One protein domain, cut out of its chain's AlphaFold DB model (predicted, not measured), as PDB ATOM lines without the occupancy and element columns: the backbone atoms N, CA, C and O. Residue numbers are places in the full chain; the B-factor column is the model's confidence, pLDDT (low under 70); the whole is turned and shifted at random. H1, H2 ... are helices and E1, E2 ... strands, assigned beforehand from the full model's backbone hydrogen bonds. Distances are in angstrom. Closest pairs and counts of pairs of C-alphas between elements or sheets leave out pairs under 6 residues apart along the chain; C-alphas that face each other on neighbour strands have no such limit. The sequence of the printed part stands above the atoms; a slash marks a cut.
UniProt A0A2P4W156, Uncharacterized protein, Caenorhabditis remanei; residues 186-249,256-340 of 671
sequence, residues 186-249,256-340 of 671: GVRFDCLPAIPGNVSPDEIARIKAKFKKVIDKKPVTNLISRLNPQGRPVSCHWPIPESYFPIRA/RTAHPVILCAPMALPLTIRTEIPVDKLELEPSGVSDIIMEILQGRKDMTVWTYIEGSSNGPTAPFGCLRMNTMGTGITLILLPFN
ATOM      1  N   GLY A 186     112.756 101.429 -38.184       85.44
ATOM      2  CA  GLY A 186     113.909 100.530 -38.198       85.44
ATOM      3  C   GLY A 186     115.014 101.045 -37.281       85.44
ATOM      4  O   GLY A 186     115.539 102.134 -37.514       85.44
ATOM      5  N   VAL A 187     115.387 100.253 -36.279       90.19
ATOM      6  CA  VAL A 187     116.473 100.542 -35.334       90.19
ATOM      7  C   VAL A 187     117.472  99.394 -35.313       90.19
ATOM      8  O   VAL A 187     117.151  98.260 -35.674       90.19
ATOM      9  N   ARG A 188     118.699  99.676 -34.888       91.31
ATOM     10  CA  ARG A 188     119.721  98.658 -34.641       91.31
ATOM     11  C   ARG A 188     119.885  98.507 -33.141       91.31
ATOM     12  O   ARG A 188     119.828  99.501 -32.427       91.31
ATOM     13  N   PHE A 189     120.105  97.290 -32.673       91.81
ATOM     14  CA  PHE A 189     120.400  97.037 -31.268       91.81
ATOM     15  C   PHE A 189     121.829  96.548 -31.113       91.81
ATOM     16  O   PHE A 189     122.303  95.770 -31.938       91.81
ATOM     17  N   ASP A 190     122.474  96.977 -30.039       89.75
ATOM     18  CA  ASP A 190     123.766  96.463 -29.603       89.75
ATOM     19  C   ASP A 190     123.806  96.395 -28.069       89.75
ATOM     20  O   ASP A 190     122.860  96.798 -27.388       89.75
ATOM     21  N   CYS A 191     124.873  95.853 -27.499       83.56
ATOM     22  CA  CYS A 191     125.064  95.746 -26.059       83.56
ATOM     23  C   CYS A 191     126.001  96.850 -25.549       83.56
ATOM     24  O   CYS A 191     127.019  97.145 -26.172       83.56
ATOM     25  N   LEU A 192     125.679  97.442 -24.395       76.00
ATOM     26  CA  LEU A 192     126.521  98.470 -23.781       76.00
ATOM     27  C   LEU A 192     127.929  97.903 -23.455       76.00
ATOM     28  O   LEU A 192     128.031  96.769 -22.971       76.00
ATOM     29  N   PRO A 193     129.027  98.656 -23.683       67.38
ATOM     30  CA  PRO A 193     130.386  98.161 -23.447       67.38
ATOM     31  C   PRO A 193     130.624  97.701 -22.004       67.38
ATOM     32  O   PRO A 193     131.188  96.622 -21.806       67.38
ATOM     33  N   ALA A 194     130.116  98.459 -21.031       64.31
ATOM     34  CA  ALA A 194     130.108  98.133 -19.611       64.31
ATOM     35  C   ALA A 194     128.670  98.221 -19.089       64.31
ATOM     36  O   ALA A 194     128.033  99.265 -19.211       64.31
ATOM     37  N   ILE A 195     128.143  97.129 -18.535       61.72
ATOM     38  CA  ILE A 195     126.807  97.112 -17.930       61.72
ATOM     39  C   ILE A 195     126.956  97.503 -16.455       61.72
ATOM     40  O   ILE A 195     127.685  96.821 -15.734       61.72
ATOM     41  N   PRO A 196     126.296  98.572 -15.980       56.47
ATOM     42  CA  PRO A 196     126.312  98.907 -14.563       56.47
ATOM     43  C   PRO A 196     125.483  97.880 -13.768       56.47
ATOM     44  O   PRO A 196     124.262  97.919 -13.801       56.47
ATOM     45  N   GLY A 197     126.114  96.945 -13.049       60.06
ATOM     46  CA  GLY A 197     125.401  95.998 -12.178       60.06
ATOM     47  C   GLY A 197     126.124  94.669 -11.925       60.06
ATOM     48  O   GLY A 197     127.199  94.420 -12.457       60.06
ATOM     49  N   ASN A 198     125.497  93.795 -11.129       56.62
ATOM     50  CA  ASN A 198     126.019  92.484 -10.702       56.62
ATOM     51  C   ASN A 198     125.856  91.369 -11.765       56.62
ATOM     52  O   ASN A 198     125.588  90.220 -11.418       56.62
ATOM     53  N   VAL A 199     125.957  91.682 -13.060       65.75
ATOM     54  CA  VAL A 199     125.906  90.652 -14.115       65.75
ATOM     55  C   VAL A 199     127.313  90.106 -14.334       65.75
ATOM     56  O   VAL A 199     128.262  90.877 -14.476       65.75
ATOM     57  N   SER A 200     127.465  88.778 -14.356       71.69
ATOM     58  CA  SER A 200     128.785  88.164 -14.530       71.69
ATOM     59  C   SER A 200     129.412  88.558 -15.883       71.69
ATOM     60  O   SER A 200     128.707  88.579 -16.898       71.69
ATOM     61  N   PRO A 201     130.727  88.846 -15.942       75.12
ATOM     62  CA  PRO A 201     131.390  89.234 -17.189       75.12
ATOM     63  C   PRO A 201     131.235  88.180 -18.300       75.12
ATOM     64  O   PRO A 201     131.102  88.531 -19.475       75.12
ATOM     65  N   ASP A 202     131.162  86.899 -17.932       79.75
ATOM     66  CA  ASP A 202     130.945  85.786 -18.861       79.75
ATOM     67  C   ASP A 202     129.547  85.802 -19.494       79.75
ATOM     68  O   ASP A 202     129.399  85.522 -20.686       79.75
ATOM     69  N   GLU A 203     128.506  86.141 -18.726       78.38
ATOM     70  CA  GLU A 203     127.139  86.292 -19.246       78.38
ATOM     71  C   GLU A 203     127.073  87.468 -20.232       78.38
ATOM     72  O   GLU A 203     126.502  87.334 -21.316       78.38
ATOM     73  N   ILE A 204     127.765  88.573 -19.929       76.94
ATOM     74  CA  ILE A 204     127.892  89.730 -20.830       76.94
ATOM     75  C   ILE A 204     128.584  89.333 -22.141       76.94
ATOM     76  O   ILE A 204     128.105  89.684 -23.221       76.94
ATOM     77  N   ALA A 205     129.681  88.573 -22.075       82.88
ATOM     78  CA  ALA A 205     130.399  88.109 -23.262       82.88
ATOM     79  C   ALA A 205     129.528  87.197 -24.145       82.88
ATOM     80  O   ALA A 205     129.498  87.360 -25.369       82.88
ATOM     81  N   ARG A 206     128.754  86.285 -23.538       85.12
ATOM     82  CA  ARG A 206     127.803  85.421 -24.262       85.12
ATOM     83  C   ARG A 206     126.699  86.229 -24.940       85.12
ATOM     84  O   ARG A 206     126.386  85.968 -26.102       85.12
ATOM     85  N   ILE A 207     126.130  87.216 -24.246       82.69
ATOM     86  CA  ILE A 207     125.099  88.103 -24.802       82.69
ATOM     87  C   ILE A 207     125.671  88.900 -25.980       82.69
ATOM     88  O   ILE A 207     125.085  88.876 -27.063       82.69
ATOM     89  N   LYS A 208     126.848  89.520 -25.827       84.69
ATOM     90  CA  LYS A 208     127.540  90.241 -26.911       84.69
ATOM     91  C   LYS A 208     127.771  89.353 -28.138       84.69
ATOM     92  O   LYS A 208     127.503  89.776 -29.261       84.69
ATOM     93  N   ALA A 209     128.194  88.102 -27.942       88.06
ATOM     94  CA  ALA A 209     128.378  87.150 -29.038       88.06
ATOM     95  C   ALA A 209     127.059  86.818 -29.765       88.06
ATOM     96  O   ALA A 209     127.033  86.750 -30.998       88.06
ATOM     97  N   LYS A 210     125.951  86.654 -29.025       87.94
ATOM     98  CA  LYS A 210     124.616  86.443 -29.610       87.94
ATOM     99  C   LYS A 210     124.149  87.661 -30.411       87.94
ATOM    100  O   LYS A 210     123.718  87.486 -31.550       87.94
ATOM    101  N   PHE A 211     124.289  88.872 -29.861       87.88
ATOM    102  CA  PHE A 211     123.970  90.114 -30.572       87.88
ATOM    103  C   PHE A 211     124.772  90.224 -31.869       87.88
ATOM    104  O   PHE A 211     124.172  90.381 -32.930       87.88
ATOM    105  N   LYS A 212     126.095  90.019 -31.820       88.12
ATOM    106  CA  LYS A 212     126.963  90.041 -33.007       88.12
ATOM    107  C   LYS A 212     126.475  89.081 -34.099       88.12
ATOM    108  O   LYS A 212     126.278  89.495 -35.238       88.12
ATOM    109  N   LYS A 213     126.161  87.832 -33.737       88.12
ATOM    110  CA  LYS A 213     125.650  86.816 -34.677       88.12
ATOM    111  C   LYS A 213     124.336  87.230 -35.353       88.12
ATOM    112  O   LYS A 213     124.128  86.916 -36.525       88.12
ATOM    113  N   VAL A 214     123.436  87.896 -34.626       86.25
ATOM    114  CA  VAL A 214     122.168  88.392 -35.185       86.25
ATOM    115  C   VAL A 214     122.406  89.611 -36.078       86.25
ATOM    116  O   VAL A 214     121.891  89.647 -37.195       86.25
ATOM    117  N   ILE A 215     123.227  90.563 -35.624       84.94
ATOM    118  CA  ILE A 215     123.544  91.806 -36.340       84.94
ATOM    119  C   ILE A 215     124.222  91.521 -37.687       84.94
ATOM    120  O   ILE A 215     123.912  92.187 -38.679       84.94
ATOM    121  N   ASP A 216     125.100  90.517 -37.743       83.88
ATOM    122  CA  ASP A 216     125.797  90.120 -38.970       83.88
ATOM    123  C   ASP A 216     124.831  89.602 -40.048       83.88
ATOM    124  O   ASP A 216     125.043  89.847 -41.238       83.88
ATOM    125  N   LYS A 217     123.740  88.933 -39.645       81.00
ATOM    126  CA  LYS A 217     122.718  88.411 -40.569       81.00
ATOM    127  C   LYS A 217     121.663  89.454 -40.931       81.00
ATOM    128  O   LYS A 217     121.374  89.671 -42.106       81.00
ATOM    129  N   LYS A 218     121.057  90.079 -39.920       80.12
ATOM    130  CA  LYS A 218     119.981  91.062 -40.078       80.12
ATOM    131  C   LYS A 218     120.120  92.142 -38.999       80.12
ATOM    132  O   LYS A 218     119.633  91.955 -37.886       80.12
ATOM    133  N   PRO A 219     120.775  93.274 -39.311       81.69
ATOM    134  CA  PRO A 219     121.119  94.282 -38.308       81.69
ATOM    135  C   PRO A 219     119.947  95.155 -37.860       81.69
ATOM    136  O   PRO A 219     120.048  95.776 -36.805       81.69
ATOM    137  N   VAL A 220     118.884  95.260 -38.663       86.12
ATOM    138  CA  VAL A 220     117.760  96.164 -38.391       86.12
ATOM    139  C   VAL A 220     116.558  95.389 -37.864       86.12
ATOM    140  O   VAL A 220     116.104  94.417 -38.478       86.12
ATOM    141  N   THR A 221     116.020  95.879 -36.753       89.44
ATOM    142  CA  THR A 221     114.779  95.430 -36.124       89.44
ATOM    143  C   THR A 221     113.751  96.553 -36.206       89.44
ATOM    144  O   THR A 221     114.069  97.712 -35.944       89.44
ATOM    145  N   ASN A 222     112.505  96.231 -36.558       87.88
ATOM    146  CA  ASN A 222     111.442  97.231 -36.609       87.88
ATOM    147  C   ASN A 222     110.755  97.394 -35.255       87.88
ATOM    148  O   ASN A 222     110.354  96.419 -34.621       87.88
ATOM    149  N   LEU A 223     110.553  98.647 -34.872       88.38
ATOM    150  CA  LEU A 223     109.647  99.077 -33.820       88.38
ATOM    151  C   LEU A 223     108.304  99.439 -34.449       88.38
ATOM    152  O   LEU A 223     108.251 100.248 -35.371       88.38
ATOM    153  N   ILE A 224     107.223  98.856 -33.961       86.94
ATOM    154  CA  ILE A 224     105.866  99.037 -34.465       86.94
ATOM    155  C   ILE A 224     105.141  99.996 -33.525       86.94
ATOM    156  O   ILE A 224     104.963  99.710 -32.337       86.94
ATOM    157  N   SER A 225     104.718 101.144 -34.053       82.44
ATOM    158  CA  SER A 225     103.859 102.062 -33.306       82.44
ATOM    159  C   SER A 225     102.421 101.562 -33.324       82.44
ATOM    160  O   SER A 225     101.883 101.200 -34.377       82.44
ATOM    161  N   ARG A 226     101.781 101.552 -32.152       75.06
ATOM    162  CA  ARG A 226     100.362 101.218 -32.054       75.06
ATOM    163  C   ARG A 226      99.517 102.280 -32.743       75.06
ATOM    164  O   ARG A 226      99.800 103.476 -32.677       75.06
ATOM    165  N   LEU A 227      98.452 101.823 -33.388       70.25
ATOM    166  CA  LEU A 227      97.460 102.703 -33.984       70.25
ATOM    167  C   LEU A 227      96.460 103.142 -32.912       70.25
ATOM    168  O   LEU A 227      96.056 102.357 -32.053       70.25
ATOM    169  N   ASN A 228      96.057 104.405 -32.964       66.50
ATOM    170  CA  ASN A 228      94.944 104.917 -32.186       66.50
ATOM    171  C   ASN A 228      93.608 104.353 -32.734       66.50
ATOM    172  O   ASN A 228      93.579 103.791 -33.832       66.50
ATOM    173  N   PRO A 229      92.475 104.522 -32.025       62.44
ATOM    174  CA  PRO A 229      91.164 104.062 -32.507       62.44
ATOM    175  C   PRO A 229      90.741 104.647 -33.866       62.44
ATOM    176  O   PRO A 229      89.871 104.098 -34.531       62.44
ATOM    177  N   GLN A 230      91.365 105.749 -34.292       61.50
ATOM    178  CA  GLN A 230      91.170 106.392 -35.596       61.50
ATOM    179  C   GLN A 230      92.141 105.859 -36.672       61.50
ATOM    180  O   GLN A 230      92.259 106.455 -37.741       61.50
ATOM    181  N   GLY A 231      92.876 104.777 -36.385       61.88
ATOM    182  CA  GLY A 231      93.842 104.119 -37.273       61.88
ATOM    183  C   GLY A 231      95.086 104.935 -37.624       61.88
ATOM    184  O   GLY A 231      95.795 104.584 -38.564       61.88
ATOM    185  N   ARG A 232      95.366 106.020 -36.898       64.69
ATOM    186  CA  ARG A 232      96.590 106.819 -37.037       64.69
ATOM    187  C   ARG A 232      97.634 106.359 -36.019       64.69
ATOM    188  O   ARG A 232      97.251 105.963 -34.919       64.69
ATOM    189  N   PRO A 233      98.936 106.439 -36.325       64.56
ATOM    190  CA  PRO A 233      99.980 106.175 -35.338       64.56
ATOM    191  C   PRO A 233      99.791 107.058 -34.116       64.56
ATOM    192  O   PRO A 233      99.505 108.252 -34.248       64.56
ATOM    193  N   VAL A 234      99.962 106.484 -32.929       68.88
ATOM    194  CA  VAL A 234     100.028 107.289 -31.712       68.88
ATOM    195  C   VAL A 234     101.283 108.159 -31.800       68.88
ATOM    196  O   VAL A 234     102.390 107.651 -31.984       68.88
ATOM    197  N   SER A 235     101.096 109.479 -31.704       72.75
ATOM    198  CA  SER A 235     102.213 110.416 -31.586       72.75
ATOM    199  C   SER A 235     102.994 110.068 -30.328       72.75
ATOM    200  O   SER A 235     102.413 110.022 -29.244       72.75
ATOM    201  N   CYS A 236     104.291 109.821 -30.478       81.62
ATOM    202  CA  CYS A 236     105.164 109.624 -29.330       81.62
ATOM    203  C   CYS A 236     105.422 110.987 -28.676       81.62
ATOM    204  O   CYS A 236     105.663 111.978 -29.365       81.62
ATOM    205  N   HIS A 237     105.338 111.030 -27.355       87.00
ATOM    206  CA  HIS A 237     105.696 112.176 -26.529       87.00
ATOM    207  C   HIS A 237     107.218 112.296 -26.406       87.00
ATOM    208  O   HIS A 237     107.764 113.398 -26.420       87.00
ATOM    209  N   TRP A 238     107.902 111.159 -26.295       90.81
ATOM    210  CA  TRP A 238     109.344 111.074 -26.119       90.81
ATOM    211  C   TRP A 238     110.007 110.650 -27.436       90.81
ATOM    212  O   TRP A 238     109.715 109.562 -27.936       90.81
ATOM    213  N   PRO A 239     110.891 111.472 -28.030       90.25
ATOM    214  CA  PRO A 239     111.649 111.058 -29.207       90.25
ATOM    215  C   PRO A 239     112.702 110.001 -28.841       90.25
ATOM    216  O   PRO A 239     113.054 109.839 -27.672       90.25
ATOM    217  N   ILE A 240     113.231 109.290 -29.840       91.81
ATOM    218  CA  ILE A 240     114.486 108.539 -29.686       91.81
ATOM    219  C   ILE A 240     115.632 109.567 -29.729       91.81
ATOM    220  O   ILE A 240     115.621 110.401 -30.638       91.81
ATOM    221  N   PRO A 241     116.583 109.559 -28.775       92.25
ATOM    222  CA  PRO A 241     117.671 110.532 -28.764       92.25
ATOM    223  C   PRO A 241     118.555 110.483 -30.017       92.25
ATOM    224  O   PRO A 241     118.710 109.439 -30.648       92.25
ATOM    225  N   GLU A 242     119.188 111.609 -30.335       89.94
ATOM    226  CA  GLU A 242     120.266 111.671 -31.321       89.94
ATOM    227  C   GLU A 242     121.537 110.998 -30.780       89.94
ATOM    228  O   GLU A 242     121.747 110.925 -29.570       89.94
ATOM    229  N   SER A 243     122.424 110.556 -31.674       90.19
ATOM    230  CA  SER A 243     123.749 110.010 -31.324       90.19
ATOM    231  C   SER A 243     124.795 111.086 -31.000       90.19
ATOM    232  O   SER A 243     125.996 110.850 -31.101       90.19
ATOM    233  N   TYR A 244     124.343 112.300 -30.700       89.81
ATOM    234  CA  TYR A 244     125.159 113.437 -30.299       89.81
ATOM    235  C   TYR A 244     124.324 114.366 -29.416       89.81
ATOM    236  O   TYR A 244     123.095 114.390 -29.512       89.81
ATOM    237  N   PHE A 245     124.994 115.165 -28.592       88.69
ATOM    238  CA  PHE A 245     124.344 116.158 -27.751       88.69
ATOM    239  C   PHE A 245     124.274 117.502 -28.495       88.69
ATOM    240  O   PHE A 245     125.325 118.079 -28.782       88.69
ATOM    241  N   PRO A 246     123.081 118.028 -28.840       82.88
ATOM    242  CA  PRO A 246     122.984 119.281 -29.583       82.88
ATOM    243  C   PRO A 246     123.412 120.476 -28.729       82.88
ATOM    244  O   PRO A 246     122.858 120.710 -27.654       82.88
ATOM    245  N   ILE A 247     124.343 121.278 -29.244       79.69
ATOM    246  CA  ILE A 247     124.795 122.524 -28.614       79.69
ATOM    247  C   ILE A 247     124.426 123.688 -29.537       79.69
ATOM    248  O   ILE A 247     124.571 123.595 -30.754       79.69
ATOM    249  N   ARG A 248     123.967 124.815 -28.977       73.00
ATOM    250  CA  ARG A 248     123.512 125.969 -29.779       73.00
ATOM    251  C   ARG A 248     124.589 126.577 -30.683       73.00
ATOM    252  O   ARG A 248     124.235 127.203 -31.673       73.00
ATOM    253  N   ALA A 249     125.861 126.415 -30.328       73.25
ATOM    254  CA  ALA A 249     127.008 126.916 -31.084       73.25
ATOM    255  C   ALA A 249     127.453 125.976 -32.223       73.25
ATOM    256  O   ALA A 249     128.511 126.185 -32.803       73.25
ATOM    257  N   ARG A 256     123.791 111.981 -39.422       79.62
ATOM    258  CA  ARG A 256     122.919 110.950 -38.851       79.62
ATOM    259  C   ARG A 256     123.113 109.609 -39.543       79.62
ATOM    260  O   ARG A 256     123.182 109.521 -40.767       79.62
ATOM    261  N   THR A 257     123.073 108.539 -38.756       79.12
ATOM    262  CA  THR A 257     122.885 107.185 -39.282       79.12
ATOM    263  C   THR A 257     121.423 106.967 -39.673       79.12
ATOM    264  O   THR A 257     120.528 107.387 -38.945       79.12
ATOM    265  N   ALA A 258     121.163 106.236 -40.762       75.94
ATOM    266  CA  ALA A 258     119.795 105.935 -41.206       75.94
ATOM    267  C   ALA A 258     118.964 105.135 -40.179       75.94
ATOM    268  O   ALA A 258     117.742 105.268 -40.134       75.94
ATOM    269  N   HIS A 259     119.624 104.315 -39.356       84.38
ATOM    270  CA  HIS A 259     119.005 103.546 -38.278       84.38
ATOM    271  C   HIS A 259     119.751 103.832 -36.972       84.38
ATOM    272  O   HIS A 259     120.945 103.521 -36.914       84.38
ATOM    273  N   PRO A 260     119.094 104.386 -35.935       89.62
ATOM    274  CA  PRO A 260     119.754 104.656 -34.664       89.62
ATOM    275  C   PRO A 260     120.201 103.344 -34.013       89.62
ATOM    276  O   PRO A 260     119.503 102.327 -34.098       89.62
ATOM    277  N   VAL A 261     121.370 103.375 -33.372       91.75
ATOM    278  CA  VAL A 261     121.937 102.231 -32.650       91.75
ATOM    279  C   VAL A 261     121.578 102.363 -31.174       91.75
ATOM    280  O   VAL A 261     122.099 103.221 -30.469       91.75
ATOM    281  N   ILE A 262     120.657 101.520 -30.719       94.06
ATOM    282  CA  ILE A 262     120.189 101.457 -29.339       94.06
ATOM    283  C   ILE A 262     121.042 100.444 -28.582       94.06
ATOM    284  O   ILE A 262     121.034  99.252 -28.888       94.06
ATOM    285  N   LEU A 263     121.745 100.916 -27.560       92.56
ATOM    286  CA  LEU A 263     122.538 100.079 -26.672       92.56
ATOM    287  C   LEU A 263     121.659  99.539 -25.543       92.56
ATOM    288  O   LEU A 263     120.905 100.283 -24.915       92.56
ATOM    289  N   CYS A 264     121.775  98.246 -25.275       91.25
ATOM    290  CA  CYS A 264     120.997  97.520 -24.283       91.25
ATOM    291  C   CYS A 264     121.862  97.126 -23.083       91.25
ATOM    292  O   CYS A 264     122.954  96.574 -23.252       91.25
ATOM    293  N   ALA A 265     121.336  97.337 -21.875       88.00
ATOM    294  CA  ALA A 265     121.939  96.858 -20.633       88.00
ATOM    295  C   ALA A 265     120.877  96.195 -19.732       88.00
ATOM    296  O   ALA A 265     119.884  96.849 -19.399       88.00
ATOM    297  N   PRO A 266     121.040  94.919 -19.334       85.44
ATOM    298  CA  PRO A 266     120.183  94.283 -18.336       85.44
ATOM    299  C   PRO A 266     120.384  94.931 -16.962       85.44
ATOM    300  O   PRO A 266     121.497  94.971 -16.451       85.44
ATOM    301  N   MET A 267     119.300  95.414 -16.364       81.06
ATOM    302  CA  MET A 267     119.278  96.112 -15.081       81.06
ATOM    303  C   MET A 267     118.188  95.517 -14.190       81.06
ATOM    304  O   MET A 267     117.088  95.210 -14.664       81.06
ATOM    305  N   ALA A 268     118.458  95.401 -12.888       74.62
ATOM    306  CA  ALA A 268     117.397  95.169 -11.909       74.62
ATOM    307  C   ALA A 268     116.369  96.298 -12.027       74.62
ATOM    308  O   ALA A 268     116.750  97.438 -12.270       74.62
ATOM    309  N   LEU A 269     115.084  95.983 -11.908       64.88
ATOM    310  CA  LEU A 269     113.969  96.904 -12.056       64.88
ATOM    311  C   LEU A 269     113.866  97.801 -10.811       64.88
ATOM    312  O   LEU A 269     113.293  97.364  -9.817       64.88
ATOM    313  N   PRO A 270     114.323  99.068 -10.828       56.94
ATOM    314  CA  PRO A 270     114.223  99.939  -9.664       56.94
ATOM    315  C   PRO A 270     113.022 100.890  -9.787       56.94
ATOM    316  O   PRO A 270     112.814 101.731  -8.923       56.94
ATOM    317  N   LEU A 271     112.270 100.832 -10.898       61.84
ATOM    318  CA  LEU A 271     111.489 101.968 -11.388       61.84
ATOM    319  C   LEU A 271     110.004 101.632 -11.517       61.84
ATOM    320  O   LEU A 271     109.554 100.971 -12.465       61.84
ATOM    321  N   THR A 272     109.243 102.156 -10.557       69.69
ATOM    322  CA  THR A 272     107.786 102.264 -10.620       69.69
ATOM    323  C   THR A 272     107.433 103.346 -11.634       69.69
ATOM    324  O   THR A 272     107.519 104.540 -11.360       69.69
ATOM    325  N   ILE A 273     107.054 102.932 -12.843       73.38
ATOM    326  CA  ILE A 273     106.620 103.863 -13.888       73.38
ATOM    327  C   ILE A 273     105.290 104.490 -13.446       73.38
ATOM    328  O   ILE A 273     104.266 103.811 -13.374       73.38
ATOM    329  N   ARG A 274     105.330 105.788 -13.141       70.69
ATOM    330  CA  ARG A 274     104.177 106.607 -12.743       70.69
ATOM    331  C   ARG A 274     103.153 106.727 -13.874       70.69
ATOM    332  O   ARG A 274     103.532 106.873 -15.033       70.69
ATOM    333  N   THR A 275     101.865 106.733 -13.535       73.19
ATOM    334  CA  THR A 275     100.762 106.846 -14.507       73.19
ATOM    335  C   THR A 275     100.524 108.276 -14.994       73.19
ATOM    336  O   THR A 275      99.947 108.457 -16.062       73.19
ATOM    337  N   GLU A 276     100.959 109.294 -14.243       77.56
ATOM    338  CA  GLU A 276     100.748 110.703 -14.608       77.56
ATOM    339  C   GLU A 276     101.724 111.196 -15.686       77.56
ATOM    340  O   GLU A 276     101.458 112.189 -16.367       77.56
ATOM    341  N   ILE A 277     102.847 110.495 -15.855       83.69
ATOM    342  CA  ILE A 277     103.833 110.768 -16.899       83.69
ATOM    343  C   ILE A 277     103.440 109.948 -18.136       83.69
ATOM    344  O   ILE A 277     103.207 108.744 -18.013       83.69
ATOM    345  N   PRO A 278     103.345 110.563 -19.330       85.75
ATOM    346  CA  PRO A 278     103.010 109.840 -20.546       85.75
ATOM    347  C   PRO A 278     104.088 108.805 -20.859       85.75
ATOM    348  O   PRO A 278     105.281 109.053 -20.683       85.75
ATOM    349  N   VAL A 279     103.650 107.650 -21.343       85.56
ATOM    350  CA  VAL A 279     104.519 106.524 -21.672       85.56
ATOM    351  C   VAL A 279     104.194 106.065 -23.080       85.56
ATOM    352  O   VAL A 279     103.076 105.610 -23.339       85.56
ATOM    353  N   ASP A 280     105.181 106.130 -23.969       88.75
ATOM    354  CA  ASP A 280     105.022 105.649 -25.336       88.75
ATOM    355  C   ASP A 280     105.504 104.206 -25.433       88.75
ATOM    356  O   ASP A 280     106.536 103.828 -24.877       88.75
ATOM    357  N   LYS A 281     104.720 103.372 -26.116       88.31
ATOM    358  CA  LYS A 281     104.953 101.930 -26.197       88.31
ATOM    359  C   LYS A 281     105.072 101.516 -27.654       88.31
ATOM    360  O   LYS A 281     104.083 101.573 -28.385       88.31
ATOM    361  N   LEU A 282     106.259 101.062 -28.030       90.62
ATOM    362  CA  LEU A 282     106.586 100.570 -29.360       90.62
ATOM    363  C   LEU A 282     106.847  99.066 -29.291       90.62
ATOM    364  O   LEU A 282     107.682  98.608 -28.517       90.62
ATOM    365  N   GLU A 283     106.118  98.283 -30.072       90.19
ATOM    366  CA  GLU A 283     106.254  96.824 -30.069       90.19
ATOM    367  C   GLU A 283     107.402  96.401 -30.982       90.19
ATOM    368  O   GLU A 283     107.529  96.899 -32.095       90.19
ATOM    369  N   LEU A 284     108.266  95.498 -30.523       91.75
ATOM    370  CA  LEU A 284     109.338  94.971 -31.363       91.75
ATOM    371  C   LEU A 284     108.765  93.912 -32.302       91.75
ATOM    372  O   LEU A 284     108.099  92.973 -31.864       91.75
ATOM    373  N   GLU A 285     109.075  94.035 -33.591       87.75
ATOM    374  CA  GLU A 285     108.817  92.970 -34.554       87.75
ATOM    375  C   GLU A 285     109.637  91.718 -34.177       87.75
ATOM    376  O   GLU A 285     110.838  91.844 -33.890       87.75
ATOM    377  N   PRO A 286     109.030  90.513 -34.204       87.44
ATOM    378  CA  PRO A 286     109.739  89.268 -33.935       87.44
ATOM    379  C   PRO A 286     111.002  89.136 -34.797       87.44
ATOM    380  O   PRO A 286     110.958  89.176 -36.031       87.44
ATOM    381  N   SER A 287     112.151  89.033 -34.135       86.25
ATOM    382  CA  SER A 287     113.487  89.006 -34.729       86.25
ATOM    383  C   SER A 287     114.485  88.319 -33.790       86.25
ATOM    384  O   SER A 287     114.240  88.192 -32.597       86.25
ATOM    385  N   GLY A 288     115.673  87.959 -34.287       87.62
ATOM    386  CA  GLY A 288     116.701  87.352 -33.428       87.62
ATOM    387  C   GLY A 288     117.085  88.220 -32.219       87.62
ATOM    388  O   GLY A 288     117.463  87.694 -31.180       87.62
ATOM    389  N   VAL A 289     116.941  89.550 -32.318       89.50
ATOM    390  CA  VAL A 289     117.150  90.468 -31.188       89.50
ATOM    391  C   VAL A 289     116.038  90.335 -30.150       89.50
ATOM    392  O   VAL A 289     116.326  90.320 -28.953       89.50
ATOM    393  N   SER A 290     114.775  90.217 -30.584       90.00
ATOM    394  CA  SER A 290     113.673  89.992 -29.648       90.00
ATOM    395  C   SER A 290     113.849  88.666 -28.915       90.00
ATOM    396  O   SER A 290     113.614  88.610 -27.717       90.00
ATOM    397  N   ASP A 291     114.344  87.628 -29.587       90.19
ATOM    398  CA  ASP A 291     114.570  86.323 -28.956       90.19
ATOM    399  C   ASP A 291     115.639  86.403 -27.859       90.19
ATOM    400  O   ASP A 291     115.424  85.910 -26.753       90.19
ATOM    401  N   ILE A 292     116.745  87.117 -28.113       89.12
ATOM    402  CA  ILE A 292     117.801  87.349 -27.114       89.12
ATOM    403  C   ILE A 292     117.254  88.106 -25.898       89.12
ATOM    404  O   ILE A 292     117.517  87.731 -24.758       89.12
ATOM    405  N   ILE A 293     116.497  89.183 -26.119       89.81
ATOM    406  CA  ILE A 293     115.941  89.979 -25.016       89.81
ATOM    407  C   ILE A 293     114.875  89.178 -24.252       89.81
ATOM    408  O   ILE A 293     114.801  89.288 -23.030       89.81
ATOM    409  N   MET A 294     114.067  88.361 -24.939       89.31
ATOM    410  CA  MET A 294     113.092  87.484 -24.288       89.31
ATOM    411  C   MET A 294     113.806  86.475 -23.399       89.31
ATOM    412  O   MET A 294     113.405  86.340 -22.252       89.31
ATOM    413  N   GLU A 295     114.885  85.850 -23.876       87.94
ATOM    414  CA  GLU A 295     115.711  84.922 -23.095       87.94
ATOM    415  C   GLU A 295     116.297  85.590 -21.839       87.94
ATOM    416  O   GLU A 295     116.234  85.018 -20.755       87.94
ATOM    417  N   ILE A 296     116.799  86.829 -21.952       85.50
ATOM    418  CA  ILE A 296     117.330  87.597 -20.808       85.50
ATOM    419  C   ILE A 296     116.248  87.857 -19.748       85.50
ATOM    420  O   ILE A 296     116.531  87.834 -18.549       85.50
ATOM    421  N   LEU A 297     115.017  88.140 -20.180       85.75
ATOM    422  CA  LEU A 297     113.899  88.488 -19.298       85.75
ATOM    423  C   LEU A 297     113.086  87.268 -18.832       85.75
ATOM    424  O   LEU A 297     112.271  87.381 -17.912       85.75
ATOM    425  N   GLN A 298     113.264  86.104 -19.457       83.81
ATOM    426  CA  GLN A 298     112.453  84.922 -19.195       83.81
ATOM    427  C   GLN A 298     112.660  84.433 -17.758       83.81
ATOM    428  O   GLN A 298     113.774  84.179 -17.313       83.81
ATOM    429  N   GLY A 299     111.564  84.325 -17.000       74.75
ATOM    430  CA  GLY A 299     111.598  83.907 -15.595       74.75
ATOM    431  C   GLY A 299     112.129  84.960 -14.607       74.75
ATOM    432  O   GLY A 299     112.004  84.745 -13.405       74.75
ATOM    433  N   ARG A 300     112.640  86.109 -15.077       78.25
ATOM    434  CA  ARG A 300     113.226  87.186 -14.253       78.25
ATOM    435  C   ARG A 300     112.325  88.429 -14.236       78.25
ATOM    436  O   ARG A 300     112.542  89.391 -14.970       78.25
ATOM    437  N   LYS A 301     111.259  88.404 -13.421       73.81
ATOM    438  CA  LYS A 301     110.253  89.498 -13.344       73.81
ATOM    439  C   LYS A 301     110.793  90.799 -12.738       73.81
ATOM    440  O   LYS A 301     110.200  91.859 -12.920       73.81
ATOM    441  N   ASP A 302     111.885  90.695 -12.004       76.31
ATOM    442  CA  ASP A 302     112.633  91.761 -11.349       76.31
ATOM    443  C   ASP A 302     113.690  92.398 -12.262       76.31
ATOM    444  O   ASP A 302     114.350  93.345 -11.847       76.31
ATOM    445  N   MET A 303     113.848  91.930 -13.504       80.88
ATOM    446  CA  MET A 303     114.789  92.497 -14.469       80.88
ATOM    447  C   MET A 303     114.094  93.281 -15.581       80.88
ATOM    448  O   MET A 303     112.989  92.976 -16.029       80.88
ATOM    449  N   THR A 304     114.791  94.301 -16.071       86.00
ATOM    450  CA  THR A 304     114.446  95.050 -17.283       86.00
ATOM    451  C   THR A 304     115.694  95.291 -18.110       86.00
ATOM    452  O   THR A 304     116.795  95.294 -17.576       86.00
ATOM    453  N   VAL A 305     115.552  95.521 -19.413       89.69
ATOM    454  CA  VAL A 305     116.694  95.928 -20.242       89.69
ATOM    455  C   VAL A 305     116.569  97.417 -20.522       89.69
ATOM    456  O   VAL A 305     115.611  97.846 -21.157       89.69
ATOM    457  N   TRP A 306     117.494  98.224 -20.016       91.50
ATOM    458  CA  TRP A 306     117.506  99.667 -20.257       91.50
ATOM    459  C   TRP A 306     118.131  99.977 -21.608       91.50
ATOM    460  O   TRP A 306     119.036  99.269 -22.058       91.50
ATOM    461  N   THR A 307     117.635 101.038 -22.243       93.62
ATOM    462  CA  THR A 307     118.063 101.463 -23.576       93.62
ATOM    463  C   THR A 307     118.784 102.799 -23.532       93.62
ATOM    464  O   THR A 307     118.292 103.756 -22.932       93.62
ATOM    465  N   TYR A 308     119.922 102.863 -24.217       93.81
ATOM    466  CA  TYR A 308     120.839 103.997 -24.256       93.81
ATOM    467  C   TYR A 308     121.216 104.330 -25.700       93.81
ATOM    468  O   TYR A 308     121.128 103.476 -26.582       93.81
ATOM    469  N   ILE A 309     121.664 105.561 -25.932       93.56
ATOM    470  CA  ILE A 309     122.304 105.978 -27.183       93.56
ATOM    471  C   ILE A 309     123.588 106.708 -26.813       93.56
ATOM    472  O   ILE A 309     123.567 107.636 -26.004       93.56
ATOM    473  N   GLU A 310     124.706 106.269 -27.379       90.69
ATOM    474  CA  GLU A 310     126.010 106.884 -27.145       90.69
ATOM    475  C   GLU A 310     126.044 108.329 -27.658       90.69
ATOM    476  O   GLU A 310     125.449 108.646 -28.687       90.69
ATOM    477  N   GLY A 311     126.686 109.220 -26.899       89.38
ATOM    478  CA  GLY A 311     126.788 110.645 -27.231       89.38
ATOM    479  C   GLY A 311     125.504 111.457 -27.032       89.38
ATOM    480  O   GLY A 311     125.527 112.664 -27.235       89.38
ATOM    481  N   SER A 312     124.393 110.836 -26.621       91.81
ATOM    482  CA  SER A 312     123.091 111.512 -26.498       91.81
ATOM    483  C   SER A 312     122.947 112.435 -25.285       91.81
ATOM    484  O   SER A 312     122.030 113.248 -25.253       91.81
ATOM    485  N   SER A 313     123.804 112.317 -24.272       89.75
ATOM    486  CA  SER A 313     123.785 113.131 -23.051       89.75
ATOM    487  C   SER A 313     124.994 114.059 -22.984       89.75
ATOM    488  O   SER A 313     126.056 113.773 -23.531       89.75
ATOM    489  N   ASN A 314     124.847 115.164 -22.255       86.12
ATOM    490  CA  ASN A 314     125.971 116.020 -21.888       86.12
ATOM    491  C   ASN A 314     126.631 115.455 -20.624       86.12
ATOM    492  O   ASN A 314     126.247 115.802 -19.506       86.12
ATOM    493  N   GLY A 315     127.538 114.495 -20.814       84.56
ATOM    494  CA  GLY A 315     128.190 113.738 -19.744       84.56
ATOM    495  C   GLY A 315     128.111 112.223 -19.972       84.56
ATOM    496  O   GLY A 315     128.158 111.777 -21.118       84.56
ATOM    497  N   PRO A 316     127.997 111.403 -18.907       85.62
ATOM    498  CA  PRO A 316     127.864 109.953 -19.039       85.62
ATOM    499  C   PRO A 316     126.609 109.563 -19.818       85.62
ATOM    500  O   PRO A 316     125.552 110.177 -19.643       85.62
ATOM    501  N   THR A 317     126.707 108.515 -20.636       89.06
ATOM    502  CA  THR A 317     125.584 107.978 -21.413       89.06
ATOM    503  C   THR A 317     124.399 107.654 -20.503       89.06
ATOM    504  O   THR A 317     124.518 106.850 -19.578       89.06
ATOM    505  N   ALA A 318     123.244 108.254 -20.783       91.69
ATOM    506  CA  ALA A 318     122.049 108.115 -19.958       91.69
ATOM    507  C   ALA A 318     120.940 107.305 -20.658       91.69
ATOM    508  O   ALA A 318     120.853 107.301 -21.891       91.69
ATOM    509  N   PRO A 319     120.082 106.598 -19.898       92.94
ATOM    510  CA  PRO A 319     119.036 105.769 -20.479       92.94
ATOM    511  C   PRO A 319     117.809 106.608 -20.859       92.94
ATOM    512  O   PRO A 319     117.426 107.527 -20.139       92.94
ATOM    513  N   PHE A 320     117.141 106.264 -21.958       93.88
ATOM    514  CA  PHE A 320     115.941 106.969 -22.447       93.88
ATOM    515  C   PHE A 320     114.682 106.088 -22.465       93.88
ATOM    516  O   PHE A 320     113.588 106.536 -22.801       93.88
ATOM    517  N   GLY A 321     114.822 104.811 -22.125       92.69
ATOM    518  CA  GLY A 321     113.718 103.867 -22.145       92.69
ATOM    519  C   GLY A 321     114.102 102.517 -21.567       92.69
ATOM    520  O   GLY A 321     115.219 102.303 -21.087       92.69
ATOM    521  N   CYS A 322     113.146 101.595 -21.608       91.38
ATOM    522  CA  CYS A 322     113.383 100.207 -21.242       91.38
ATOM    523  C   CYS A 322     112.569  99.243 -22.104       91.38
ATOM    524  O   CYS A 322     111.454  99.533 -22.532       91.38
ATOM    525  N   LEU A 323     113.128  98.064 -22.329       91.94
ATOM    526  CA  LEU A 323     112.483  96.937 -22.975       91.94
ATOM    527  C   LEU A 323     111.874  96.044 -21.897       91.94
ATOM    528  O   LEU A 323     112.539  95.661 -20.927       91.94
ATOM    529  N   ARG A 324     110.599  95.709 -22.083       88.25
ATOM    530  CA  ARG A 324     109.865  94.772 -21.233       88.25
ATOM    531  C   ARG A 324     109.151  93.735 -22.080       88.25
ATOM    532  O   ARG A 324     108.714  94.021 -23.193       88.25
ATOM    533  N   MET A 325     108.999  92.545 -21.519       86.50
ATOM    534  CA  MET A 325     108.122  91.528 -22.081       86.50
ATOM    535  C   MET A 325     106.666  92.010 -22.006       86.50
ATOM    536  O   MET A 325     106.269  92.683 -21.050       86.50
ATOM    537  N   ASN A 326     105.873  91.710 -23.031       81.06
ATOM    538  CA  ASN A 326     104.447  92.009 -23.026       81.06
ATOM    539  C   ASN A 326     103.712  91.137 -21.986       81.06
ATOM    540  O   ASN A 326     104.221  90.117 -21.524       81.06
ATOM    541  N   THR A 327     102.485  91.520 -21.625       76.94
ATOM    542  CA  THR A 327     101.696  90.810 -20.598       76.94
ATOM    543  C   THR A 327     101.455  89.334 -20.936       76.94
ATOM    544  O   THR A 327     101.282  88.522 -20.036       76.94
ATOM    545  N   MET A 328     101.439  88.990 -22.227       77.62
ATOM    546  CA  MET A 328     101.202  87.629 -22.718       77.62
ATOM    547  C   MET A 328     102.481  86.792 -22.856       77.62
ATOM    548  O   MET A 328     102.390  85.616 -23.182       77.62
ATOM    549  N   GLY A 329     103.665  87.371 -22.643       76.62
ATOM    550  CA  GLY A 329     104.945  86.689 -22.846       76.62
ATOM    551  C   GLY A 329     105.307  86.383 -24.304       76.62
ATOM    552  O   GLY A 329     106.275  85.677 -24.553       76.62
ATOM    553  N   THR A 330     104.542  86.886 -25.274       82.75
ATOM    554  CA  THR A 330     104.679  86.567 -26.706       82.75
ATOM    555  C   THR A 330     105.563  87.539 -27.481       82.75
ATOM    556  O   THR A 330     105.811  87.331 -28.666       82.75
ATOM    557  N   GLY A 331     106.009  88.629 -26.858       86.50
ATOM    558  CA  GLY A 331     106.819  89.636 -27.532       86.50
ATOM    559  C   GLY A 331     107.360  90.697 -26.588       86.50
ATOM    560  O   GLY A 331     107.066  90.710 -25.391       86.50
ATOM    561  N   ILE A 332     108.153  91.611 -27.140       91.62
ATOM    562  CA  ILE A 332     108.806  92.686 -26.388       91.62
ATOM    563  C   ILE A 332     108.235  94.031 -26.792       91.62
ATOM    564  O   ILE A 332     107.905  94.282 -27.949       91.62
ATOM    565  N   THR A 333     108.145  94.926 -25.822       91.50
ATOM    566  CA  THR A 333     107.759  96.314 -26.019       91.50
ATOM    567  C   THR A 333     108.878  97.215 -25.516       91.50
ATOM    568  O   THR A 333     109.289  97.116 -24.359       91.50
ATOM    569  N   LEU A 334     109.349  98.108 -26.382       92.50
ATOM    570  CA  LEU A 334     110.148  99.258 -25.996       92.50
ATOM    571  C   LEU A 334     109.226 100.321 -25.408       92.50
ATOM    572  O   LEU A 334     108.282 100.786 -26.047       92.50
ATOM    573  N   ILE A 335     109.515 100.693 -24.174       91.31
ATOM    574  CA  ILE A 335     108.830 101.735 -23.437       91.31
ATOM    575  C   ILE A 335     109.737 102.961 -23.444       91.31
ATOM    576  O   ILE A 335     110.795 102.945 -22.810       91.31
ATOM    577  N   LEU A 336     109.331 104.005 -24.167       92.44
ATOM    578  CA  LEU A 336     110.036 105.285 -24.166       92.44
ATOM    579  C   LEU A 336     109.634 106.078 -22.924       92.44
ATOM    580  O   LEU A 336     108.452 106.165 -22.574       92.44
ATOM    581  N   LEU A 337     110.642 106.625 -22.255       91.56
ATOM    582  CA  LEU A 337     110.531 107.317 -20.980       91.56
ATOM    583  C   LEU A 337     111.204 108.695 -21.084       91.56
ATOM    584  O   LEU A 337     111.921 108.963 -22.054       91.56
ATOM    585  N   PRO A 338     111.004 109.583 -20.091       91.88
ATOM    586  CA  PRO A 338     111.815 110.787 -19.978       91.88
ATOM    587  C   PRO A 338     113.310 110.446 -20.049       91.88
ATOM    588  O   PRO A 338     113.760 109.449 -19.479       91.88
ATOM    589  N   PHE A 339     114.090 111.269 -20.747       93.62
ATOM    590  CA  PHE A 339     115.532 111.060 -20.849       93.62
ATOM    591  C   PHE A 339     116.176 111.040 -19.459       93.62
ATOM    592  O   PHE A 339     115.854 111.869 -18.615       93.62
ATOM    593  N   ASN A 340     117.074 110.097 -19.198       92.50
ATOM    594  CA  ASN A 340     117.670 109.884 -17.881       92.50
ATOM    595  C   ASN A 340     116.621 109.734 -16.755       92.50
ATOM    596  O   ASN A 340     116.704 110.339 -15.682       92.50
TER     597      ASN A 340
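Overview. This is residues 186 to 249 and 256 to 340 of the 671 residues of an uncharacterized protein of Caenorhabditis remanei (UniProt A0A2P4W156). A small closed barrel of seven strands has two helices side by side on its outside: H1 runs along E1, and H2 lies across one end of the barrel, near strands from round the whole ring. The unnamed stretch 226 to 249 winds away from E2, its C-alphas 10 to 30 A from the mean of all C-alphas. The printed part has 149 residues, in the order E1 H1 E2 E3 E4 H2 E5 E6 E7, a mixed class of helices and strands with under half of the residues in named elements. Round the mixed ring run E1, E2, E4, E7, E6, E5, E3 and back to E1. The whole is compact, with a radius of gyration of the C-alphas of 15.3 A and spans of 46 by 45 by 34 A.

Arrangement. Start at E1, residues 186 to 191, and look to E2, residues 220 to 225: they are antiparallel, with N 187 and O 221 2.9 A apart. On the other side of E1 is E3, residues 261 to 268, parallel to it, with N 262 and O 188 at 2.8 A. E2 is antiparallel to E4, residues 280 to 284, with N 224 and O 283 at 2.7 A. Next, E5, residues 303 to 308, E6, residues 319 to 325, and E7, residues 332 to 336, form a meander, each strand the antiparallel neighbour of the one before; E5 and E6 are a hairpin, with N 323 and O 305 at 2.8 A, and so are E6 and E7, with N 335 and O 322 at 2.8 A. The ring closes through two antiparallel pairs, E5 and E3 with N 265 and O 306 at 3.0 A, and E4 and E7 with N 282 and O 334 at 2.8 A. H1, residues 201 to 217, is on the barrel and outside it, at a height of 8.9 A, over E1 and along it at 23 degrees on the local plane; their closest C-alphas are those of Cys 191 and Lys 208, 6.1 A apart. H2, residues 288 to 297, is also on the barrel and outside it, at a height of 7.4 A, and runs across the strands, at 80 degrees to E6 on the local plane; it is over E6, but only just, with 3 of its C-alphas there. With its residues 207 to 214 alone H1 touches H2, opposite ways at a shallow tilt of 22 degrees; the closest C-alphas are those of Val 214 and Gly 288, 5.8 A apart. In H2 every O i to N i+4 pair is within hydrogen-bond range, in H1 12 of 13.

Along the chain. Find C-alpha 186 at (113.909, 100.530, -38.198), where E1 begins. H1 goes from C-alpha 201 at (131.390, 89.234, -17.189) over 25.0 A; E3 spans 22.4 A, E6 18.0 A and H2 14.4 A. E7 ends at C-alpha 336, (110.036, 105.285, -24.166).

Size, cuts and confidence. The two C-alphas farthest apart, those of Ala 249 and Gly 299, are 48.2 A apart. Residues 250 to 255 are not printed, and C-alphas 249 and 256 stand 18.2 A apart across this cut, in the link from E2 to E3. Of the links printed whole, E3 to E4 is long, with 11 residues. Model confidence is under 70 at residues 193 to 199, 228 to 234 and 269 to 272; the mean pLDDT of the printed part is 82.9.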